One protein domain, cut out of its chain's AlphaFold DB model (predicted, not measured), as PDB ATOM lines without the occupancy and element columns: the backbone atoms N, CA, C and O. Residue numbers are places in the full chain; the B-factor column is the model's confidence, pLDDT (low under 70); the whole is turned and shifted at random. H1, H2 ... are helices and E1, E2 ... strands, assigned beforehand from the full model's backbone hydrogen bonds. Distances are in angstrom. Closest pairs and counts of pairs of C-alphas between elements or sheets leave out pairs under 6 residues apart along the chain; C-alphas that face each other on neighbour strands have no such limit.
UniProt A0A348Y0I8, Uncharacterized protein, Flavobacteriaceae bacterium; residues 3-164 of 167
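What this domain is: This is residues 3 to 164 of the 167 residues of an uncharacterized protein of Flavobacteriaceae bacterium (UniProt A0A348Y0I8). A strongly twisted sheet of seven strands curls round the short helix H2, and the end of a long helix, H1, crosses the sheet's other face. Residues 3 to 20 of H1 stick out from this body as a straight arm. The printed part has 162 residues with three named helices and seven named strands, in the order H1 E1 E2 E3 H2 E4 E5 E6 H3 E7. The sheet runs E1 E2 E3 E4 E5 E6 E7 and is mixed, with E3 and E4 parallel; the class is mixed, helices and strands. The whole is compact, with a radius of gyration of the C-alphas of 17.6 A and spans of 56 by 49 by 32 A.

Where its parts are: H1, residues 3 to 35, begins at C-alpha 3 (4.196, 34.937, 6.441) and is 49.1 A long. E1 is residues 48 to 52, E2 residues 55 to 58, E3 residues 61 to 65 and H2 residues 69 to 76, 10.5 A long. E4, residues 91 to 101, measures 29.3 A and bends by 57 degrees at residue 98. E5, residues 110 to 122, measures 36.0 A and bends by 57 degrees at residue 114. E6, residues 128 to 142, measures 38.5 A and bends by 68 degrees at residue 132. H3 is residues 151 to 154. E7, residues 155 to 162, measures 20.5 A and ends at C-alpha 162 (-6.107, 39.370, -37.401).

How they stand to each other: E1 E2 E3 and E4 E5 E6 are meanders, each strand the antiparallel neighbour of the one before. N 49 and O 57 of the hairpin E1 and E2 are within hydrogen-bond range at 2.8 A, as are N 56 and O 63 of the hairpin E2 and E3. E3, H2 and E4 form a strand-helix-strand unit, two parallel neighbour strands with a helix between, and its crossover is left-handed; N 62 and O 92 are 2.8 A apart. Within hydrogen-bond range are also N 95 and O 118 of the hairpin E4 and E5 at 2.9 A, N 115 and O 136 of the hairpin E5 and E6 at 2.9 A, and N 137 and O 161 of the antiparallel neighbours E6 and E7 at 2.9 A. There are three layers, helices on both faces of the sheet: H1 on one, H2 on the other. H1 has a height over the sheet of 8.7 A and runs across the strands, at 81 degrees to E5 on the local plane; its closest C-alpha pair with E5 is Ala 28 and Ser 114, 6.6 A. The closest C-alphas of H2 and E4 are those of Leu 71 and Leu 99, 6.8 A. H3 only grazes the sheet with residues 151 to 154. Every O i to N i+4 pair is within hydrogen-bond range in H2 and 28 of 29 are in H1; H3 is too short for one.

The domain as a whole: The C-alphas farthest apart, of Lys 3 and Lys 87, are 58.1 A apart. The printed part has no cut. The links H1 to E1 and H2 to E4 are long. The mean pLDDT of the printed part is 83.6; residues 3 to 21, 46, 85 to 87 and 164 are under 70.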
ATOM      1  N   LYS A   3       4.255  33.550   6.952       46.88
ATOM      2  CA  LYS A   3       4.196  34.937   6.441       46.88
ATOM      3  C   LYS A   3       5.045  35.196   5.188       46.88
ATOM      4  O   LYS A   3       4.708  36.092   4.425       46.88
ATOM      5  N   TYR A   4       6.097  34.413   4.942       53.53
ATOM      6  CA  TYR A   4       7.001  34.635   3.801       53.53
ATOM      7  C   TYR A   4       6.609  33.851   2.541       53.53
ATOM      8  O   TYR A   4       6.936  34.277   1.437       53.53
ATOM      9  N   LEU A   5       5.847  32.757   2.678       45.31
ATOM     10  CA  LEU A   5       5.396  31.956   1.533       45.31
ATOM     11  C   LEU A   5       4.387  32.731   0.663       45.31
ATOM     12  O   LEU A   5       4.448  32.677  -0.562       45.31
ATOM     13  N   PHE A   6       3.508  33.518   1.293       47.31
ATOM     14  CA  PHE A   6       2.503  34.330   0.594       47.31
ATOM     15  C   PHE A   6       3.127  35.485  -0.209       47.31
ATOM     16  O   PHE A   6       2.660  35.808  -1.299       47.31
ATOM     17  N   VAL A   7       4.213  36.079   0.298       52.31
ATOM     18  CA  VAL A   7       4.925  37.174  -0.381       52.31
ATOM     19  C   VAL A   7       5.649  36.661  -1.627       52.31
ATOM     20  O   VAL A   7       5.582  37.300  -2.673       52.31
ATOM     21  N   ILE A   8       6.271  35.481  -1.544       54.44
ATOM     22  CA  ILE A   8       6.988  34.864  -2.667       54.44
ATOM     23  C   ILE A   8       6.019  34.487  -3.797       54.44
ATOM     24  O   ILE A   8       6.288  34.789  -4.957       54.44
ATOM     25  N   ILE A   9       4.855  33.912  -3.469       52.91
ATOM     26  CA  ILE A   9       3.837  33.552  -4.469       52.91
ATOM     27  C   ILE A   9       3.322  34.804  -5.198       52.91
ATOM     28  O   ILE A   9       3.315  34.833  -6.427       52.91
ATOM     29  N   ILE A  10       2.971  35.876  -4.476       57.44
ATOM     30  CA  ILE A  10       2.509  37.132  -5.095       57.44
ATOM     31  C   ILE A  10       3.581  37.731  -6.019       57.44
ATOM     32  O   ILE A  10       3.251  38.255  -7.084       57.44
ATOM     33  N   PHE A  11       4.856  37.647  -5.635       48.34
ATOM     34  CA  PHE A  11       5.954  38.189  -6.433       48.34
ATOM     35  C   PHE A  11       6.166  37.399  -7.733       48.34
ATOM     36  O   PHE A  11       6.255  38.005  -8.796       48.34
ATOM     37  N   ILE A  12       6.149  36.063  -7.670       53.38
ATOM     38  CA  ILE A  12       6.301  35.186  -8.844       53.38
ATOM     39  C   ILE A  12       5.121  35.343  -9.816       53.38
ATOM     40  O   ILE A  12       5.314  35.356 -11.032       53.38
ATOM     41  N   PHE A  13       3.891  35.496  -9.318       48.97
ATOM     42  CA  PHE A  13       2.736  35.742 -10.188       48.97
ATOM     43  C   PHE A  13       2.822  37.101 -10.893       48.97
ATOM     44  O   PHE A  13       2.530  37.189 -12.086       48.97
ATOM     45  N   LYS A  14       3.263  38.153 -10.191       52.25
ATOM     46  CA  LYS A  14       3.424  39.485 -10.789       52.25
ATOM     47  C   LYS A  14       4.493  39.517 -11.880       52.25
ATOM     48  O   LYS A  14       4.243  40.113 -12.923       52.25
ATOM     49  N   THR A  15       5.644  38.876 -11.672       53.12
ATOM     50  CA  THR A  15       6.746  38.895 -12.652       53.12
ATOM     51  C   THR A  15       6.403  38.134 -13.932       53.12
ATOM     52  O   THR A  15       6.655  38.632 -15.030       53.12
ATOM     53  N   ASN A  16       5.759  36.968 -13.815       53.31
ATOM     54  CA  ASN A  16       5.304  36.202 -14.979       53.31
ATOM     55  C   ASN A  16       4.215  36.948 -15.764       53.31
ATOM     56  O   ASN A  16       4.239  36.959 -16.993       53.31
ATOM     57  N   PHE A  17       3.300  37.625 -15.064       56.31
ATOM     58  CA  PHE A  17       2.260  38.436 -15.698       56.31
ATOM     59  C   PHE A  17       2.844  39.645 -16.443       56.31
ATOM     60  O   PHE A  17       2.478  39.887 -17.591       56.31
ATOM     61  N   SER A  18       3.806  40.360 -15.844       60.12
ATOM     62  CA  SER A  18       4.479  41.481 -16.518       60.12
ATOM     63  C   SER A  18       5.276  41.037 -17.745       60.12
ATOM     64  O   SER A  18       5.288  41.739 -18.753       60.12
ATOM     65  N   PHE A  19       5.905  39.860 -17.688       59.00
ATOM     66  CA  PHE A  19       6.642  39.308 -18.821       59.00
ATOM     67  C   PHE A  19       5.704  38.945 -19.977       59.00
ATOM     68  O   PHE A  19       5.924  39.388 -21.104       59.00
ATOM     69  N   ALA A  20       4.611  38.226 -19.698       61.16
ATOM     70  CA  ALA A  20       3.617  37.880 -20.712       61.16
ATOM     71  C   ALA A  20       2.999  39.129 -21.363       61.16
ATOM     72  O   ALA A  20       2.904  39.203 -22.586       61.16
ATOM     73  N   GLN A  21       2.669  40.147 -20.564       64.94
ATOM     74  CA  GLN A  21       2.132  41.412 -21.064       64.94
ATOM     75  C   GLN A  21       3.140  42.166 -21.951       64.94
ATOM     76  O   GLN A  21       2.759  42.721 -22.981       64.94
ATOM     77  N   SER A  22       4.429  42.147 -21.591       75.19
ATOM     78  CA  SER A  22       5.493  42.753 -22.405       75.19
ATOM     79  C   SER A  22       5.699  42.030 -23.742       75.19
ATOM     80  O   SER A  22       5.977  42.660 -24.762       75.19
ATOM     81  N   GLN A  23       5.498  40.711 -23.758       81.69
ATOM     82  CA  GLN A  23       5.598  39.897 -24.962       81.69
ATOM     83  C   GLN A  23       4.398  40.123 -25.895       81.69
ATOM     84  O   GLN A  23       4.587  40.271 -27.103       81.69
ATOM     85  N   GLU A  24       3.179  40.201 -25.350       81.12
ATOM     86  CA  GLU A  24       1.974  40.533 -26.124       81.12
ATOM     87  C   GLU A  24       2.074  41.924 -26.761       81.12
ATOM     88  O   GLU A  24       1.720  42.091 -27.931       81.12
ATOM     89  N   GLU A  25       2.607  42.907 -26.029       87.00
ATOM     90  CA  GLU A  25       2.854  44.247 -26.565       87.00
ATOM     91  C   GLU A  25       3.882  44.217 -27.702       87.00
ATOM     92  O   GLU A  25       3.631  44.777 -28.769       87.00
ATOM     93  N   LYS A  26       4.997  43.493 -27.529       90.38
ATOM     94  CA  LYS A  26       6.015  43.329 -28.575       90.38
ATOM     95  C   LYS A  26       5.435  42.719 -29.854       90.38
ATOM     96  O   LYS A  26       5.654  43.254 -30.937       90.38
ATOM     97  N   TRP A  27       4.649  41.647 -29.743       90.19
ATOM     98  CA  TRP A  27       3.994  41.038 -30.906       90.19
ATOM     99  C   TRP A  27       2.978  41.968 -31.570       90.19
ATOM    100  O   TRP A  27       2.813  41.926 -32.788       90.19
ATOM    101  N   ALA A  28       2.290  42.808 -30.793       92.50
ATOM    102  CA  ALA A  28       1.403  43.819 -31.352       92.50
ATOM    103  C   ALA A  28       2.180  44.851 -32.175       92.50
ATOM    104  O   ALA A  28       1.778  45.149 -33.300       92.50
ATOM    105  N   ILE A  29       3.301  45.349 -31.648       94.38
ATOM    106  CA  ILE A  29       4.182  46.289 -32.350       94.38
ATOM    107  C   ILE A  29       4.683  45.668 -33.658       94.38
ATOM    108  O   ILE A  29       4.441  46.234 -34.722       94.38
ATOM    109  N   GLU A  30       5.257  44.462 -33.601       94.00
ATOM    110  CA  GLU A  30       5.739  43.734 -34.785       94.00
ATOM    111  C   GLU A  30       4.624  43.529 -35.825       94.00
ATOM    112  O   GLU A  30       4.842  43.675 -37.030       94.00
ATOM    113  N   HIS A  31       3.397  43.227 -35.383       94.44
ATOM    114  CA  HIS A  31       2.258  43.093 -36.286       94.44
ATOM    115  C   HIS A  31       1.948  44.403 -37.017       94.44
ATOM    116  O   HIS A  31       1.742  44.386 -38.232       94.44
ATOM    117  N   PHE A  32       1.902  45.529 -36.301       95.06
ATOM    118  CA  PHE A  32       1.679  46.833 -36.922       95.06
ATOM    119  C   PHE A  32       2.821  47.201 -37.874       95.06
ATOM    120  O   PHE A  32       2.550  47.645 -38.981       95.06
ATOM    121  N   GLU A  33       4.076  46.950 -37.519       94.75
ATOM    122  CA  GLU A  33       5.218  47.246 -38.396       94.75
ATOM    123  C   GLU A  33       5.189  46.444 -39.705       94.75
ATOM    124  O   GLU A  33       5.525  46.968 -40.766       94.75
ATOM    125  N   GLN A  34       4.759  45.181 -39.655       94.81
ATOM    126  CA  GLN A  34       4.844  44.276 -40.806       94.81
ATOM    127  C   GLN A  34       3.573  44.200 -41.657       94.81
ATOM    128  O   GLN A  34       3.647  43.856 -42.839       94.81
ATOM    129  N   LYS A  35       2.394  44.393 -41.055       95.19
ATOM    130  CA  LYS A  35       1.094  44.097 -41.694       95.19
ATOM    131  C   LYS A  35       0.199  45.318 -41.860       95.19
ATOM    132  O   LYS A  35      -0.804  45.224 -42.574       95.19
ATOM    133  N   TYR A  36       0.527  46.435 -41.217       94.56
ATOM    134  CA  TYR A  36      -0.321  47.613 -41.258       94.56
ATOM    135  C   TYR A  36      -0.476  48.155 -42.679       94.56
ATOM    136  O   TYR A  36       0.483  48.397 -43.406       94.56
ATOM    137  N   SER A  37      -1.729  48.386 -43.041       94.25
ATOM    138  CA  SER A  37      -2.136  49.175 -44.196       94.25
ATOM    139  C   SER A  37      -3.431  49.871 -43.813       94.25
ATOM    140  O   SER A  37      -4.321  49.232 -43.251       94.25
ATOM    141  N   GLU A  38      -3.536  51.177 -44.056       94.69
ATOM    142  CA  GLU A  38      -4.755  51.912 -43.712       94.69
ATOM    143  C   GLU A  38      -5.959  51.347 -44.483       94.69
ATOM    144  O   GLU A  38      -5.908  51.098 -45.689       94.69
ATOM    145  N   GLN A  39      -7.054  51.133 -43.761       93.81
ATOM    146  CA  GLN A  39      -8.297  50.547 -44.237       93.81
ATOM    147  C   GLN A  39      -9.444  51.544 -44.063       93.81
ATOM    148  O   GLN A  39      -9.548  52.257 -43.064       93.81
ATOM    149  N   ASN A  40     -10.361  51.552 -45.031       88.69
ATOM    150  CA  ASN A  40     -11.508  52.455 -45.033       88.69
ATOM    151  C   ASN A  40     -12.779  51.746 -44.565       88.69
ATOM    152  O   ASN A  40     -13.500  51.112 -45.336       88.69
ATOM    153  N   PHE A  41     -13.068  51.903 -43.278       88.81
ATOM    154  CA  PHE A  41     -14.245  51.356 -42.618       88.81
ATOM    155  C   PHE A  41     -15.373  52.396 -42.554       88.81
ATOM    156  O   PHE A  41     -15.292  53.382 -41.825       88.81
ATOM    157  N   LYS A  42     -16.486  52.150 -43.257       83.06
ATOM    158  CA  LYS A  42     -17.699  52.980 -43.156       83.06
ATOM    159  C   LYS A  42     -18.440  52.731 -41.839       83.06
ATOM    160  O   LYS A  42     -19.096  51.704 -41.685       83.06
ATOM    161  N   LYS A  43     -18.382  53.695 -40.915       77.38
ATOM    162  CA  LYS A  43     -19.095  53.650 -39.627       77.38
ATOM    163  C   LYS A  43     -20.594  53.352 -39.853       77.38
ATOM    164  O   LYS A  43     -21.253  54.106 -40.576       77.38
ATOM    165  N   PRO A  44     -21.149  52.264 -39.289       76.81
ATOM    166  CA  PRO A  44     -22.561  51.942 -39.456       76.81
ATOM    167  C   PRO A  44     -23.426  52.980 -38.731       76.81
ATOM    168  O   PRO A  44     -23.055  53.475 -37.667       76.81
ATOM    169  N   LYS A  45     -24.594  53.306 -39.302       71.56
ATOM    170  CA  LYS A  45     -25.442  54.416 -38.828       71.56
ATOM    171  C   LYS A  45     -25.984  54.247 -37.402       71.56
ATOM    172  O   LYS A  45     -26.257  55.272 -36.791       71.56
ATOM    173  N   LYS A  46     -26.136  53.016 -36.892       63.16
ATOM    174  CA  LYS A  46     -26.286  52.629 -35.466       63.16
ATOM    175  C   LYS A  46     -26.778  51.184 -35.397       63.16
ATOM    176  O   LYS A  46     -27.957  50.945 -35.634       63.16
ATOM    177  N   ASN A  47     -25.905  50.246 -35.032       71.25
ATOM    178  CA  ASN A  47     -26.305  48.840 -34.887       71.25
ATOM    179  C   ASN A  47     -25.961  48.252 -33.514       71.25
ATOM    180  O   ASN A  47     -26.561  47.248 -33.144       71.25
ATOM    181  N   VAL A  48     -25.046  48.859 -32.748       87.62
ATOM    182  CA  VAL A  48     -24.751  48.400 -31.386       87.62
ATOM    183  C   VAL A  48     -25.763  48.992 -30.399       87.62
ATOM    184  O   VAL A  48     -25.840  50.207 -30.235       87.62
ATOM    185  N   GLN A  49     -26.537  48.133 -29.739       91.00
ATOM    186  CA  GLN A  49     -27.515  48.504 -28.712       91.00
ATOM    187  C   GLN A  49     -27.095  47.914 -27.369       91.00
ATOM    188  O   GLN A  49     -26.819  46.720 -27.271       91.00
ATOM    189  N   LYS A  50     -27.050  48.733 -26.319       93.31
ATOM    190  CA  LYS A  50     -26.737  48.255 -24.970       93.31
ATOM    191  C   LYS A  50     -27.901  47.423 -24.427       93.31
ATOM    192  O   LYS A  50     -29.033  47.893 -24.415       93.31
ATOM    193  N   ILE A  51     -27.612  46.201 -23.982       94.69
ATOM    194  CA  ILE A  51     -28.578  45.316 -23.308       94.69
ATOM    195  C   ILE A  51     -28.386  45.416 -21.793       94.69
ATOM    196  O   ILE A  51     -29.344  45.551 -21.042       94.69
ATOM    197  N   SER A  52     -27.133  45.343 -21.341       93.94
ATOM    198  CA  SER A  52     -26.737  45.525 -19.945       93.94
ATOM    199  C   SER A  52     -25.327  46.110 -19.876       93.94
ATOM    200  O   SER A  52     -24.739  46.447 -20.903       93.94
ATOM    201  N   GLU A  53     -24.767  46.268 -18.675       91.75
ATOM    202  CA  GLU A  53     -23.475  46.935 -18.489       91.75
ATOM    203  C   GLU A  53     -22.336  46.363 -19.352       91.75
ATOM    204  O   GLU A  53     -21.521  47.124 -19.872       91.75
ATOM    205  N   TYR A  54     -22.307  45.043 -19.538       94.06
ATOM    206  CA  TYR A  54     -21.247  44.332 -20.259       94.06
ATOM    207  C   TYR A  54     -21.778  43.485 -21.417       94.06
ATOM    208  O   TYR A  54     -21.101  42.570 -21.891       94.06
ATOM    209  N   LYS A  55     -23.013  43.758 -21.854       94.81
ATOM    210  CA  LYS A  55     -23.660  43.044 -22.953       94.81
ATOM    211  C   LYS A  55     -24.334  44.010 -23.909       94.81
ATOM    212  O   LYS A  55     -25.107  44.878 -23.505       94.81
ATOM    213  N   TYR A  56     -24.092  43.789 -25.190       93.94
ATOM    214  CA  TYR A  56     -24.610  44.582 -26.289       93.94
ATOM    215  C   TYR A  56     -25.213  43.664 -27.356       93.94
ATOM    216  O   TYR A  56     -24.909  42.472 -27.430       93.94
ATOM    217  N   LYS A  57     -26.076  44.228 -28.192       91.44
ATOM    218  CA  LYS A  57     -26.668  43.596 -29.369       91.44
ATOM    219  C   LYS A  57     -26.116  44.264 -30.615       91.44
ATOM    220  O   LYS A  57     -26.026  45.486 -30.636       91.44
ATOM    221  N   TYR A  58     -25.812  43.486 -31.645       87.62
ATOM    222  CA  TYR A  58     -25.568  43.987 -32.994       87.62
ATOM    223  C   TYR A  58     -26.375  43.141 -33.970       87.62
ATOM    224  O   TYR A  58     -26.083  41.964 -34.155       87.62
ATOM    225  N   ASN A  59     -27.417  43.715 -34.570       85.31
ATOM    226  CA  ASN A  59     -28.361  42.975 -35.412       85.31
ATOM    227  C   ASN A  59     -28.931  41.740 -34.682       85.31
ATOM    228  O   ASN A  59     -29.624  41.890 -33.675       85.31
ATOM    229  N   LYS A  60     -28.656  40.525 -35.167       84.56
ATOM    230  CA  LYS A  60     -29.051  39.247 -34.533       84.56
ATOM    231  C   LYS A  60     -27.990  38.680 -33.580       84.56
ATOM    232  O   LYS A  60     -28.233  37.660 -32.936       84.56
ATOM    233  N   ASP A  61     -26.819  39.301 -33.537       87.81
ATOM    234  CA  ASP A  61     -25.680  38.852 -32.758       87.81
ATOM    235  C   ASP A  61     -25.652  39.538 -31.387       87.81
ATOM    236  O   ASP A  61     -26.193  40.630 -31.175       87.81
ATOM    237  N   THR A  62     -24.985  38.889 -30.440       91.62
ATOM    238  CA  THR A  62     -24.720  39.427 -29.107       91.62
ATOM    239  C   THR A  62     -23.229  39.638 -28.910       91.62
ATOM    240  O   THR A  62     -22.393  38.912 -29.446       91.62
ATOM    241  N   ILE A  63     -22.887  40.658 -28.135       93.44
ATOM    242  CA  ILE A  63     -21.514  41.021 -27.806       93.44
ATOM    243  C   ILE A  63     -21.424  41.064 -26.287       93.44
ATOM    244  O   ILE A  63     -22.188  41.772 -25.639       93.44
ATOM    245  N   SER A  64     -20.508  40.296 -25.715       93.94
ATOM    246  CA  SER A  64     -20.179  40.313 -24.289       93.94
ATOM    247  C   SER A  64     -18.758  40.814 -24.105       93.94
ATOM    248  O   SER A  64     -17.872  40.451 -24.880       93.94
ATOM    249  N   ILE A  65     -18.540  41.644 -23.089       94.12
ATOM    250  CA  ILE A  65     -17.252  42.306 -22.877       94.12
ATOM    251  C   ILE A  65     -16.748  42.131 -21.450       94.12
ATOM    252  O   ILE A  65     -17.540  41.992 -20.520       94.12
ATOM    253  N   SER A  66     -15.431  42.165 -21.260       91.44
ATOM    254  CA  SER A  66     -14.848  42.357 -19.928       91.44
ATOM    255  C   SER A  66     -15.098  43.779 -19.417       91.44
ATOM    256  O   SER A  66     -15.306  44.701 -20.208       91.44
ATOM    257  N   ALA A  67     -15.012  43.980 -18.101       92.00
ATOM    258  CA  ALA A  67     -15.106  45.304 -17.496       92.00
ATOM    259  C   ALA A  67     -13.915  46.191 -17.899       92.00
ATOM    260  O   ALA A  67     -12.855  46.151 -17.284       92.00
ATOM    261  N   ASN A  68     -14.087  46.962 -18.973       93.81
ATOM    262  CA  ASN A  68     -13.096  47.889 -19.510       93.81
ATOM    263  C   ASN A  68     -13.824  49.091 -20.146       93.81
ATOM    264  O   ASN A  68     -14.703  48.912 -20.992       93.81
ATOM    265  N   LEU A  69     -13.485  50.308 -19.706       93.06
ATOM    266  CA  LEU A  69     -14.138  51.544 -20.151       93.06
ATOM    267  C   LEU A  69     -13.887  51.834 -21.634       93.06
ATOM    268  O   LEU A  69     -14.820  52.171 -22.356       93.06
ATOM    269  N   GLU A  70     -12.657  51.664 -22.107       94.25
ATOM    270  CA  GLU A  70     -12.294  51.907 -23.506       94.25
ATOM    271  C   GLU A  70     -13.048  50.955 -24.433       94.25
ATOM    272  O   GLU A  70     -13.547  51.360 -25.475       94.25
ATOM    273  N   LEU A  71     -13.236  49.705 -24.011       94.12
ATOM    274  CA  LEU A  71     -14.019  48.723 -24.750       94.12
ATOM    275  C   LEU A  71     -15.503  49.130 -24.831       94.12
ATOM    276  O   LEU A  71     -16.103  49.041 -25.905       94.12
ATOM    277  N   LYS A  72     -16.084  49.662 -23.742       93.69
ATOM    278  CA  LYS A  72     -17.431  50.269 -23.774       93.69
ATOM    279  C   LYS A  72     -17.486  51.413 -24.796       93.69
ATOM    280  O   LYS A  72     -18.353  51.398 -25.668       93.69
ATOM    281  N   LEU A  73     -16.526  52.342 -24.752       93.19
ATOM    282  CA  LEU A  73     -16.457  53.488 -25.671       93.19
ATOM    283  C   LEU A  73     -16.308  53.053 -27.132       93.19
ATOM    284  O   LEU A  73     -16.988  53.594 -28.003       93.19
ATOM    285  N   LEU A  74     -15.471  52.051 -27.404       93.62
ATOM    286  CA  LEU A  74     -15.290  51.463 -28.729       93.62
ATOM    287  C   LEU A  74     -16.605  50.896 -29.286       93.62
ATOM    288  O   LEU A  74     -16.925  51.107 -30.456       93.62
ATOM    289  N   LEU A  75     -17.389  50.192 -28.469       92.44
ATOM    290  CA  LEU A  75     -18.665  49.616 -28.895       92.44
ATOM    291  C   LEU A  75     -19.759  50.664 -29.079       92.44
ATOM    292  O   LEU A  75     -20.417  50.687 -30.120       92.44
ATOM    293  N   GLU A  76     -19.937  51.537 -28.093       91.00
ATOM    294  CA  GLU A  76     -20.977  52.570 -28.093       91.00
ATOM    295  C   GLU A  76     -20.763  53.576 -29.235       91.00
ATOM    296  O   GLU A  76     -21.725  54.066 -29.829       91.00
ATOM    297  N   ASN A  77     -19.507  53.772 -29.651       90.81
ATOM    298  CA  ASN A  77     -19.146  54.565 -30.822       90.81
ATOM    299  C   ASN A  77     -18.989  53.753 -32.114       90.81
ATOM    300  O   ASN A  77     -18.486  54.291 -33.091       90.81
ATOM    301  N   ASN A  78     -19.445  52.498 -32.178       89.62
ATOM    302  CA  ASN A  78     -19.399  51.650 -33.379       89.62
ATOM    303  C   ASN A  78     -17.997  51.569 -34.027       89.62
ATOM    304  O   ASN A  78     -17.867  51.665 -35.247       89.62
ATOM    305  N   LEU A  79     -16.946  51.389 -33.226       91.31
ATOM    306  CA  LEU A  79     -15.552  51.290 -33.676       91.31
ATOM    307  C   LEU A  79     -15.050  49.841 -33.816       91.31
ATOM    308  O   LEU A  79     -13.945  49.638 -34.295       91.31
ATOM    309  N   LEU A  80     -15.855  48.829 -33.465       88.75
ATOM    310  CA  LEU A  80     -15.498  47.394 -33.569       88.75
ATOM    311  C   LEU A  80     -16.455  46.580 -34.451       88.75
ATOM    312  O   LEU A  80     -16.527  45.358 -34.363       88.75
ATOM    313  N   TYR A  81     -17.218  47.242 -35.313       79.56
ATOM    314  CA  TYR A  81     -18.278  46.589 -36.079       79.56
ATOM    315  C   TYR A  81     -17.851  45.564 -37.157       79.56
ATOM    316  O   TYR A  81     -18.658  44.678 -37.440       79.56
ATOM    317  N   PRO A  82     -16.645  45.598 -37.770       72.25
ATOM    318  CA  PRO A  82     -16.314  44.644 -38.838       72.25
ATOM    319  C   PRO A  82     -16.128  43.195 -38.373       72.25
ATOM    320  O   PRO A  82     -16.052  42.293 -39.207       72.25
ATOM    321  N   PHE A  83     -16.072  42.943 -37.061       74.81
ATOM    322  CA  PHE A  83     -16.085  41.582 -36.519       74.81
ATOM    323  C   PHE A  83     -17.394  40.845 -36.792       74.81
ATOM    324  O   PHE A  83     -17.420  39.613 -36.778       74.81
ATOM    325  N   TYR A  84     -18.471  41.591 -37.030       73.38
ATOM    326  CA  TYR A  84     -19.818  41.059 -37.037       73.38
ATOM    327  C   TYR A  84     -20.210  40.633 -38.455       73.38
ATOM    328  O   TYR A  84     -20.350  41.452 -39.363       73.38
ATOM    329  N   LYS A  85     -20.333  39.320 -38.675       67.69
ATOM    330  CA  LYS A  85     -20.732  38.760 -39.972       67.69
ATOM    331  C   LYS A  85     -22.233  38.486 -39.998       67.69
ATOM    332  O   LYS A  85     -22.686  37.499 -39.431       67.69
ATOM    333  N   ASP A  86     -22.980  39.277 -40.765       62.66
ATOM    334  CA  ASP A  86     -24.425  39.063 -40.946       62.66
ATOM    335  C   ASP A  86     -24.795  38.033 -42.030       62.66
ATOM    336  O   ASP A  86     -25.926  37.548 -42.064       62.66
ATOM    337  N   LYS A  87     -23.854  37.677 -42.913       63.16
ATOM    338  CA  LYS A  87     -24.167  37.138 -44.251       63.16
ATOM    339  C   LYS A  87     -24.715  35.706 -44.323       63.16
ATOM    340  O   LYS A  87     -25.120  35.301 -45.402       63.16
ATOM    341  N   ASP A  88     -24.732  34.943 -43.236       76.62
ATOM    342  CA  ASP A  88     -25.061  33.507 -43.275       76.62
ATOM    343  C   ASP A  88     -26.258  33.093 -42.411       76.62
ATOM    344  O   ASP A  88     -26.447  31.911 -42.153       76.62
ATOM    345  N   GLY A  89     -27.067  34.036 -41.920       76.38
ATOM    346  CA  GLY A  89     -28.254  33.693 -41.115       76.38
ATOM    347  C   GLY A  89     -27.952  33.167 -39.698       76.38
ATOM    348  O   GLY A  89     -28.808  33.260 -38.830       76.38
ATOM    349  N   ILE A  90     -26.702  32.820 -39.383       82.81
ATOM    350  CA  ILE A  90     -26.283  32.287 -38.077       82.81
ATOM    351  C   ILE A  90     -26.146  33.408 -37.037       82.81
ATOM    352  O   ILE A  90     -25.449  34.391 -37.290       82.81
ATOM    353  N   SER A  91     -26.783  33.252 -35.872       84.50
ATOM    354  CA  SER A  91     -26.599  34.149 -34.722       84.50
ATOM    355  C   SER A  91     -25.333  33.781 -33.947       84.50
ATOM    356  O   SER A  91     -25.030  32.601 -33.721       84.50
ATOM    357  N   ARG A  92     -24.577  34.805 -33.553       87.69
ATOM    358  CA  ARG A  92     -23.290  34.681 -32.870       87.69
ATOM    359  C   ARG A  92     -23.262  35.421 -31.548       87.69
ATOM    360  O   ARG A  92     -23.889  36.462 -31.373       87.69
ATOM    361  N   THR A  93     -22.435  34.906 -30.651       90.19
ATOM    362  CA  THR A  93     -21.994  35.591 -29.442       90.19
ATOM    363  C   THR A  93     -20.509  35.887 -29.578       90.19
ATOM    364  O   THR A  93     -19.679  34.975 -29.556       90.19
ATOM    365  N   TYR A  94     -20.171  37.166 -29.720       91.44
ATOM    366  CA  TYR A  94     -18.800  37.664 -29.663       91.44
ATOM    367  C   TYR A  94     -18.440  37.931 -28.206       91.44
ATOM    368  O   TYR A  94     -19.178  38.616 -27.501       91.44
ATOM    369  N   ILE A  95     -17.311  37.405 -27.746       92.50
ATOM    370  CA  ILE A  95     -16.795  37.658 -26.401       92.50
ATOM    371  C   ILE A  95     -15.458  38.371 -26.566       92.50
ATOM    372  O   ILE A  95     -14.499  37.775 -27.057       92.50
ATOM    373  N   ILE A  96     -15.423  39.650 -26.192       92.88
ATOM    374  CA  ILE A  96     -14.255  40.525 -26.323       92.88
ATOM    375  C   ILE A  96     -13.640  40.721 -24.941       92.88
ATOM    376  O   ILE A  96     -14.326  41.107 -23.992       92.88
ATOM    377  N   ARG A  97     -12.344  40.459 -24.816       92.00
ATOM    378  CA  ARG A  97     -11.618  40.561 -23.546       92.00
ATOM    379  C   ARG A  97     -10.194  41.052 -23.758       92.00
ATOM    380  O   ARG A  97      -9.713  41.062 -24.889       92.00
ATOM    381  N   ASN A  98      -9.537  41.403 -22.654       91.00
ATOM    382  CA  ASN A  98      -8.122  41.773 -22.612       91.00
ATOM    383  C   ASN A  98      -7.776  42.849 -23.656       91.00
ATOM    384  O   ASN A  98      -6.858  42.675 -24.450       91.00
ATOM    385  N   LEU A  99      -8.564  43.928 -23.694       93.62
ATOM    386  CA  LEU A  99      -8.218  45.097 -24.496       93.62
ATOM    387  C   LEU A  99      -6.989  45.765 -23.874       93.62
ATOM    388  O   LEU A  99      -7.035  46.145 -22.702       93.62
ATOM    389  N   GLN A 100      -5.933  45.922 -24.661       93.88
ATOM    390  CA  GLN A 100      -4.706  46.593 -24.255       93.88
ATOM    391  C   GLN A 100      -4.338  47.650 -25.290       93.88
ATOM    392  O   GLN A 100      -4.207  47.347 -26.474       93.88
ATOM    393  N   GLU A 101      -4.162  48.895 -24.846       94.88
ATOM    394  CA  GLU A 101      -3.607  49.956 -25.686       94.88
ATOM    395  C   GLU A 101      -2.092  49.773 -25.848       94.88
ATOM    396  O   GLU A 101      -1.368  49.602 -24.865       94.88
ATOM    397  N   ILE A 102      -1.609  49.852 -27.088       95.25
ATOM    398  CA  ILE A 102      -0.189  49.737 -27.443       95.25
ATOM    399  C   ILE A 102       0.412  51.144 -27.441       95.25
ATOM    400  O   ILE A 102       0.637  51.760 -28.484       95.25
ATOM    401  N   LYS A 103       0.599  51.689 -26.234       92.44
ATOM    402  CA  LYS A 103       0.898  53.116 -26.007       92.44
ATOM    403  C   LYS A 103       2.134  53.616 -26.750       92.44
ATOM    404  O   LYS A 103       2.152  54.762 -27.177       92.44
ATOM    405  N   THR A 104       3.138  52.759 -26.918       93.50
ATOM    406  CA  THR A 104       4.404  53.053 -27.612       93.50
ATOM    407  C   THR A 104       4.222  53.492 -29.064       93.50
ATOM    408  O   THR A 104       5.047  54.241 -29.580       93.50
ATOM    409  N   ILE A 105       3.138  53.059 -29.709       93.38
ATOM    410  CA  ILE A 105       2.814  53.382 -31.103       93.38
ATOM    411  C   ILE A 105       1.443  54.066 -31.252       93.38
ATOM    412  O   ILE A 105       0.952  54.224 -32.373       93.38
ATOM    413  N   SER A 106       0.826  54.460 -30.134       92.75
ATOM    414  CA  SER A 106      -0.322  55.369 -30.086       92.75
ATOM    415  C   SER A 106       0.152  56.830 -30.098       92.75
ATOM    416  O   SER A 106       1.286  57.157 -29.758       92.75
ATOM    417  N   SER A 107      -0.743  57.736 -30.469       91.44
ATOM    418  CA  SER A 107      -0.562  59.189 -30.424       91.44
ATOM    419  C   SER A 107      -1.873  59.866 -30.011       91.44
ATOM    420  O   SER A 107      -2.900  59.208 -29.854       91.44
ATOM    421  N   SER A 108      -1.873  61.193 -29.883       88.25
ATOM    422  CA  SER A 108      -3.083  61.962 -29.552       88.25
ATOM    423  C   SER A 108      -4.239  61.745 -30.535       88.25
ATOM    424  O   SER A 108      -5.394  61.727 -30.123       88.25
ATOM    425  N   ASN A 109      -3.939  61.538 -31.822       92.56
ATOM    426  CA  ASN A 109      -4.944  61.364 -32.875       92.56
ATOM    427  C   ASN A 109      -5.136  59.900 -33.299       92.56
ATOM    428  O   ASN A 109      -6.031  59.611 -34.091       92.56
ATOM    429  N   THR A 110      -4.324  58.966 -32.800       94.69
ATOM    430  CA  THR A 110      -4.374  57.551 -33.196       94.69
ATOM    431  C   THR A 110      -4.200  56.656 -31.981       94.69
ATOM    432  O   THR A 110      -3.158  56.700 -31.341       94.69
ATOM    433  N   LYS A 111      -5.172  55.788 -31.702       96.31
ATOM    434  CA  LYS A 111      -5.048  54.761 -30.663       96.31
ATOM    435  C   LYS A 111      -4.972  53.382 -31.300       96.31
ATOM    436  O   LYS A 111      -5.801  53.041 -32.151       96.31
ATOM    437  N   ARG A 112      -3.984  52.593 -30.881       97.06
ATOM    438  CA  ARG A 112      -3.783  51.213 -31.331       97.06
ATOM    439  C   ARG A 112      -4.005  50.258 -30.179       97.06
ATOM    440  O   ARG A 112      -3.519  50.498 -29.079       97.06
ATOM    441  N   PHE A 113      -4.719  49.171 -30.434       95.94
ATOM    442  CA  PHE A 113      -5.025  48.183 -29.408       95.94
ATOM    443  C   PHE A 113      -4.781  46.762 -29.895       95.94
ATOM    444  O   PHE A 113      -4.939  46.472 -31.083       95.94
ATOM    445  N   SER A 114      -4.482  45.870 -28.956       95.00
ATOM    446  CA  SER A 114      -4.713  44.435 -29.089       95.00
ATOM    447  C   SER A 114      -5.958  44.038 -28.291       95.00
ATOM    448  O   SER A 114      -6.309  44.664 -27.289       95.00
ATOM    449  N   LEU A 115      -6.670  43.015 -28.758       93.56
ATOM    450  CA  LEU A 115      -7.786  42.414 -28.032       93.56
ATOM    451  C   LEU A 115      -7.918  40.934 -28.350       93.56
ATOM    452  O   LEU A 115      -7.535  40.474 -29.426       93.56
ATOM    453  N   TRP A 116      -8.544  40.202 -27.440       91.81
ATOM    454  CA  TRP A 116      -8.936  38.820 -27.661       91.81
ATOM    455  C   TRP A 116     -10.405  38.744 -28.044       91.81
ATOM    456  O   TRP A 116     -11.271  39.266 -27.338       91.81
ATOM    457  N   LEU A 117     -10.686  38.042 -29.140       90.75
ATOM    458  CA  LEU A 117     -12.036  37.762 -29.597       90.75
ATOM    459  C   LEU A 117     -12.283  36.256 -29.636       90.75
ATOM    460  O   LEU A 117     -11.663  35.519 -30.408       90.75
ATOM    461  N   ASN A 118     -13.275  35.826 -28.869       89.38
ATOM    462  CA  ASN A 118     -13.878  34.510 -28.995       89.38
ATOM    463  C   ASN A 118     -15.224  34.652 -29.700       89.38
ATOM    464  O   ASN A 118     -15.934  35.644 -29.530       89.38
ATOM    465  N   THR A 119     -15.592  33.639 -30.478       87.69
ATOM    466  CA  THR A 119     -16.926  33.567 -31.075       87.69
ATOM    467  C   THR A 119     -17.545  32.219 -30.796       87.69
ATOM    468  O   THR A 119     -16.958  31.185 -31.102       87.69
ATOM    469  N   ALA A 120     -18.745  32.253 -30.238       88.12
ATOM    470  CA  ALA A 120     -19.652  31.125 -30.247       88.12
ATOM    471  C   ALA A 120     -20.759  31.410 -31.262       88.12
ATOM    472  O   ALA A 120     -21.120  32.567 -31.487       88.12
ATOM    473  N   CYS A 121     -21.304  30.378 -31.883       85.88
ATOM    474  CA  CYS A 121     -22.491  30.511 -32.708       85.88
ATOM    475  C   CYS A 121     -23.470  29.383 -32.452       85.88
ATOM    476  O   CYS A 121     -23.084  28.302 -32.003       85.88
ATOM    477  N   ARG A 122     -24.731  29.643 -32.777       79.50
ATOM    478  CA  ARG A 122     -25.781  28.634 -32.775       79.50
ATOM    479  C   ARG A 122     -26.421  28.613 -34.153       79.50
ATOM    480  O   ARG A 122     -26.999  29.619 -34.563       79.50
ATOM    481  N   LYS A 123     -26.276  27.498 -34.874       74.12
ATOM    482  CA  LYS A 123     -26.905  27.335 -36.195       74.12
ATOM    483  C   LYS A 123     -28.335  26.821 -36.063       74.12
ATOM    484  O   LYS A 123     -29.227  27.354 -36.712       74.12
ATOM    485  N   ASP A 124     -28.555  25.856 -35.173       71.25
ATOM    486  CA  ASP A 124     -29.869  25.300 -34.843       71.25
ATOM    487  C   ASP A 124     -29.941  24.867 -33.356       71.25
ATOM    488  O   ASP A 124     -29.115  25.261 -32.523       71.25
ATOM    489  N   LEU A 125     -30.960  24.090 -32.966       70.88
ATOM    490  CA  LEU A 125     -31.096  23.625 -31.581       70.88
ATOM    491  C   LEU A 125     -29.956  22.695 -31.124       70.88
ATOM    492  O   LEU A 125     -29.765  22.581 -29.913       70.88
ATOM    493  N   LYS A 126     -29.219  22.072 -32.052       70.94
ATOM    494  CA  LYS A 126     -28.274  20.971 -31.814       70.94
ATOM    495  C   LYS A 126     -26.825  21.302 -32.194       70.94
ATOM    496  O   LYS A 126     -25.916  20.655 -31.684       70.94
ATOM    497  N   GLU A 127     -26.591  22.308 -33.032       75.19
ATOM    498  CA  GLU A 127     -25.270  22.677 -33.535       75.19
ATOM    499  C   GLU A 127     -24.791  24.004 -32.930       75.19
ATOM    500  O   GLU A 127     -25.241  25.105 -33.280       75.19
ATOM    501  N   ILE A 128     -23.830  23.874 -32.014       79.38
ATOM    502  CA  ILE A 128     -23.064  24.977 -31.439       79.38
ATOM    503  C   ILE A 128     -21.693  24.982 -32.109       79.38
ATOM    504  O   ILE A 128     -21.006  23.963 -32.113       79.38
ATOM    505  N   CYS A 129     -21.269  26.128 -32.640       79.62
ATOM    506  CA  CYS A 129     -19.892  26.300 -33.086       79.62
ATOM    507  C   CYS A 129     -19.096  27.103 -32.057       79.62
ATOM    508  O   CYS A 129     -19.544  28.153 -31.592       79.62
ATOM    509  N   LEU A 130     -17.910  26.609 -31.711       77.69
ATOM    510  CA  LEU A 130     -16.940  27.307 -30.877       77.69
ATOM    511  C   LEU A 130     -15.718  27.604 -31.733       77.69
ATOM    512  O   LEU A 130     -15.065  26.695 -32.237       77.69
ATOM    513  N   ASN A 131     -15.412  28.883 -31.901       76.88
ATOM    514  CA  ASN A 131     -14.191  29.299 -32.566       76.88
ATOM    515  C   ASN A 131     -13.115  29.568 -31.524       76.88
ATOM    516  O   ASN A 131     -13.354  30.272 -30.536       76.88
ATOM    517  N   ASN A 132     -11.912  29.064 -31.799       73.88
ATOM    518  CA  ASN A 132     -10.745  29.334 -30.973       73.88
ATOM    519  C   ASN A 132     -10.551  30.850 -30.787       73.88
ATOM    520  O   ASN A 132     -10.722  31.600 -31.761       73.88
ATOM    521  N   PRO A 133     -10.192  31.294 -29.564       81.38
ATOM    522  CA  PRO A 133      -9.818  32.675 -29.311       81.38
ATOM    523  C   PRO A 133      -8.783  33.141 -30.335       81.38
ATOM    524  O   PRO A 133      -7.840  32.418 -30.658       81.38
ATOM    525  N   ARG A 134      -8.966  34.352 -30.849       87.88
ATOM    526  CA  ARG A 134      -8.022  34.987 -31.766       87.88
ATOM    527  C   ARG A 134      -7.676  36.365 -31.255       87.88
ATOM    528  O   ARG A 134      -8.565  37.095 -30.815       87.88
ATOM    529  N   ILE A 135      -6.401  36.710 -31.360       91.50
ATOM    530  CA  ILE A 135      -5.956  38.076 -31.130       91.50
ATOM    531  C   ILE A 135      -6.299  38.906 -32.361       91.50
ATOM    532  O   ILE A 135      -6.162  38.449 -33.500       91.50
ATOM    533  N   TYR A 136      -6.758  40.124 -32.125       93.19
ATOM    534  CA  TYR A 136      -6.930  41.140 -33.145       93.19
ATOM    535  C   TYR A 136      -6.191  42.403 -32.747       93.19
ATOM    536  O   TYR A 136      -6.088  42.729 -31.567       93.19
ATOM    537  N   TYR A 137      -5.726  43.110 -33.765       95.12
ATOM    538  CA  TYR A 137      -5.069  44.395 -33.654       95.12
ATOM    539  C   TYR A 137      -5.931  45.427 -34.358       95.12
ATOM    540  O   TYR A 137      -6.370  45.204 -35.488       95.12
ATOM    541  N   ILE A 138      -6.201  46.540 -33.693       96.25
ATOM    542  CA  ILE A 138      -7.057  47.594 -34.229       96.25
ATOM    543  C   ILE A 138      -6.359  48.940 -34.146       96.25
ATOM    544  O   ILE A 138      -5.676  49.232 -33.168       96.25
ATOM    545  N   GLU A 139      -6.565  49.768 -35.161       96.62
ATOM    546  CA  GLU A 139      -6.247  51.192 -35.106       96.62
ATOM    547  C   GLU A 139      -7.544  51.975 -35.233       96.62
ATOM    548  O   GLU A 139      -8.329  51.738 -36.154       96.62
ATOM    549  N   ILE A 140      -7.752  52.915 -34.319       95.81
ATOM    550  CA  ILE A 140      -8.755  53.958 -34.475       95.81
ATOM    551  C   ILE A 140      -8.049  55.305 -34.585       95.81
ATOM    552  O   ILE A 140      -7.101  55.592 -33.850       95.81
ATOM    553  N   ARG A 141      -8.519  56.135 -35.509       94.88
ATOM    554  CA  ARG A 141      -7.956  57.455 -35.780       94.88
ATOM    555  C   ARG A 141      -9.049  58.503 -35.716       94.88
ATOM    556  O   ARG A 141     -10.133  58.294 -36.259       94.88
ATOM    557  N   CYS A 142      -8.751  59.625 -35.078       92.38
ATOM    558  CA  CYS A 142      -9.538  60.837 -35.219       92.38
ATOM    559  C   CYS A 142      -8.943  61.695 -36.345       92.38
ATOM    560  O   CYS A 142      -7.770  62.052 -36.303       92.38
ATOM    561  N   ASP A 143      -9.749  61.997 -37.370       78.81
ATOM    562  CA  ASP A 143      -9.300  62.743 -38.561       78.81
ATOM    563  C   ASP A 143      -9.152  64.258 -38.306       78.81
ATOM    564  O   ASP A 143      -8.575  64.980 -39.117       78.81
ATOM    565  N   LYS A 144      -9.682  64.760 -37.184       78.25
ATOM    566  CA  LYS A 144      -9.500  66.138 -36.707       78.25
ATOM    567  C   LYS A 144      -8.643  66.109 -35.442       78.25
ATOM    568  O   LYS A 144      -8.519  65.062 -34.821       78.25
ATOM    569  N   ASN A 145      -8.079  67.242 -35.025       76.12
ATOM    570  CA  ASN A 145      -7.446  67.314 -33.705       76.12
ATOM    571  C   ASN A 145      -8.511  67.072 -32.629       76.12
ATOM    572  O   ASN A 145      -9.309  67.958 -32.323       76.12
ATOM    573  N   CYS A 146      -8.543  65.847 -32.111       79.25
ATOM    574  CA  CYS A 146      -9.438  65.439 -31.046       79.25
ATOM    575  C   CYS A 146      -8.797  65.742 -29.695       79.25
ATOM    576  O   CYS A 146      -7.623  65.449 -29.470       79.25
ATOM    577  N   ASN A 147      -9.589  66.280 -28.775       84.00
ATOM    578  CA  ASN A 147      -9.266  66.192 -27.357       84.00
ATOM    579  C   ASN A 147      -9.605  64.773 -26.848       84.00
ATOM    580  O   ASN A 147     -10.251  63.980 -27.539       84.00
ATOM    581  N   GLU A 148      -9.178  64.445 -25.632       81.44
ATOM    582  CA  GLU A 148      -9.427  63.127 -25.035       81.44
ATOM    583  C   GLU A 148     -10.929  62.829 -24.844       81.44
ATOM    584  O   GLU A 148     -11.356  61.687 -25.008       81.44
ATOM    585  N   GLN A 149     -11.734  63.858 -24.560       82.62
ATOM    586  CA  GLN A 149     -13.170  63.733 -24.279       82.62
ATOM    587  C   GLN A 149     -13.974  63.296 -25.511       82.62
ATOM    588  O   GLN A 149     -14.857  62.445 -25.406       82.62
ATOM    589  N   ASP A 150     -13.624  63.814 -26.688       87.75
ATOM    590  CA  ASP A 150     -14.372  63.603 -27.928       87.75
ATOM    591  C   ASP A 150     -13.708  62.591 -28.871       87.75
ATOM    592  O   ASP A 150     -14.233  62.315 -29.958       87.75
ATOM    593  N   PHE A 151     -12.564  62.022 -28.470       93.44
ATOM    594  CA  PHE A 151     -11.752  61.132 -29.300       93.44
ATOM    595  C   PHE A 151     -12.578  59.996 -29.914       93.44
ATOM    596  O   PHE A 151     -12.645  59.860 -31.133       93.44
ATOM    597  N   TYR A 152     -13.262  59.199 -29.088       92.38
ATOM    598  CA  TYR A 152     -14.008  58.025 -29.556       92.38
ATOM    599  C   TYR A 152     -15.234  58.390 -30.405       92.38
ATOM    600  O   TYR A 152     -15.591  57.654 -31.328       92.38
ATOM    601  N   THR A 153     -15.859  59.534 -30.131       90.62
ATOM    602  CA  THR A 153     -17.026  60.024 -30.876       90.62
ATOM    603  C   THR A 153     -16.656  60.349 -32.322       90.62
ATOM    604  O   THR A 153     -17.348  59.929 -33.260       90.62
ATOM    605  N   ASN A 154     -15.529  61.040 -32.491       91.25
ATOM    606  CA  ASN A 154     -15.037  61.542 -33.773       91.25
ATOM    607  C   ASN A 154     -14.063  60.587 -34.478       91.25
ATOM    608  O   ASN A 154     -13.697  60.825 -35.629       91.25
ATOM    609  N   ALA A 155     -13.652  59.506 -33.817       92.81
ATOM    610  CA  ALA A 155     -12.792  58.504 -34.416       92.81
ATOM    611  C   ALA A 155     -13.525  57.634 -35.450       92.81
ATOM    612  O   ALA A 155     -14.746  57.414 -35.413       92.81
ATOM    613  N   ARG A 156     -12.717  57.062 -36.342       93.19
ATOM    614  CA  ARG A 156     -13.060  55.940 -37.213       93.19
ATOM    615  C   ARG A 156     -12.075  54.798 -36.997       93.19
ATOM    616  O   ARG A 156     -10.918  55.019 -36.657       93.19
ATOM    617  N   LEU A 157     -12.538  53.575 -37.223       94.12
ATOM    618  CA  LEU A 157     -11.650  52.426 -37.363       94.12
ATOM    619  C   LEU A 157     -10.855  52.593 -38.664       94.12
ATOM    620  O   LEU A 157     -11.446  52.837 -39.714       94.12
ATOM    621  N   THR A 158      -9.535  52.487 -38.592       94.88
ATOM    622  CA  THR A 158      -8.616  52.639 -39.733       94.88
ATOM    623  C   THR A 158      -7.771  51.402 -39.974       94.88
ATOM    624  O   THR A 158      -7.126  51.296 -41.009       94.88
ATOM    625  N   TYR A 159      -7.787  50.435 -39.060       95.31
ATOM    626  CA  TYR A 159      -7.140  49.150 -39.268       95.31
ATOM    627  C   TYR A 159      -7.824  48.069 -38.450       95.31
ATOM    628  O   TYR A 159      -8.129  48.274 -37.275       95.31
ATOM    629  N   LEU A 160      -8.006  46.907 -39.067       93.81
ATOM    630  CA  LEU A 160      -8.318  45.667 -38.387       93.81
ATOM    631  C   LEU A 160      -7.405  44.552 -38.909       93.81
ATOM    632  O   LEU A 160      -7.579  44.041 -40.016       93.81
ATOM    633  N   GLY A 161      -6.453  44.152 -38.076       91.62
ATOM    634  CA  GLY A 161      -5.554  43.034 -38.304       91.62
ATOM    635  C   GLY A 161      -5.972  41.820 -37.489       91.62
ATOM    636  O   GLY A 161      -6.283  41.921 -36.303       91.62
ATOM    637  N   LYS A 162      -5.964  40.642 -38.113       88.88
ATOM    638  CA  LYS A 162      -6.107  39.370 -37.401       88.88
ATOM    639  C   LYS A 162      -4.715  38.863 -37.022       88.88
ATOM    640  O   LYS A 162      -3.872  38.682 -37.897       88.88
ATOM    641  N   GLY A 163      -4.500  38.620 -35.735       80.88
ATOM    642  CA  GLY A 163      -3.288  38.016 -35.197       80.88
ATOM    643  C   GLY A 163      -3.290  36.486 -35.237       80.88
ATOM    644  O   GLY A 163      -4.157  35.842 -35.841       80.88
ATOM    645  N   GLY A 164      -2.284  35.911 -34.578       66.12
ATOM    646  CA  GLY A 164      -2.146  34.470 -34.389       66.12
ATOM    647  C   GLY A 164      -3.040  33.904 -33.281       66.12
ATOM    648  O   GLY A 164      -3.769  34.621 -32.592       66.12
TER     649      GLY A 164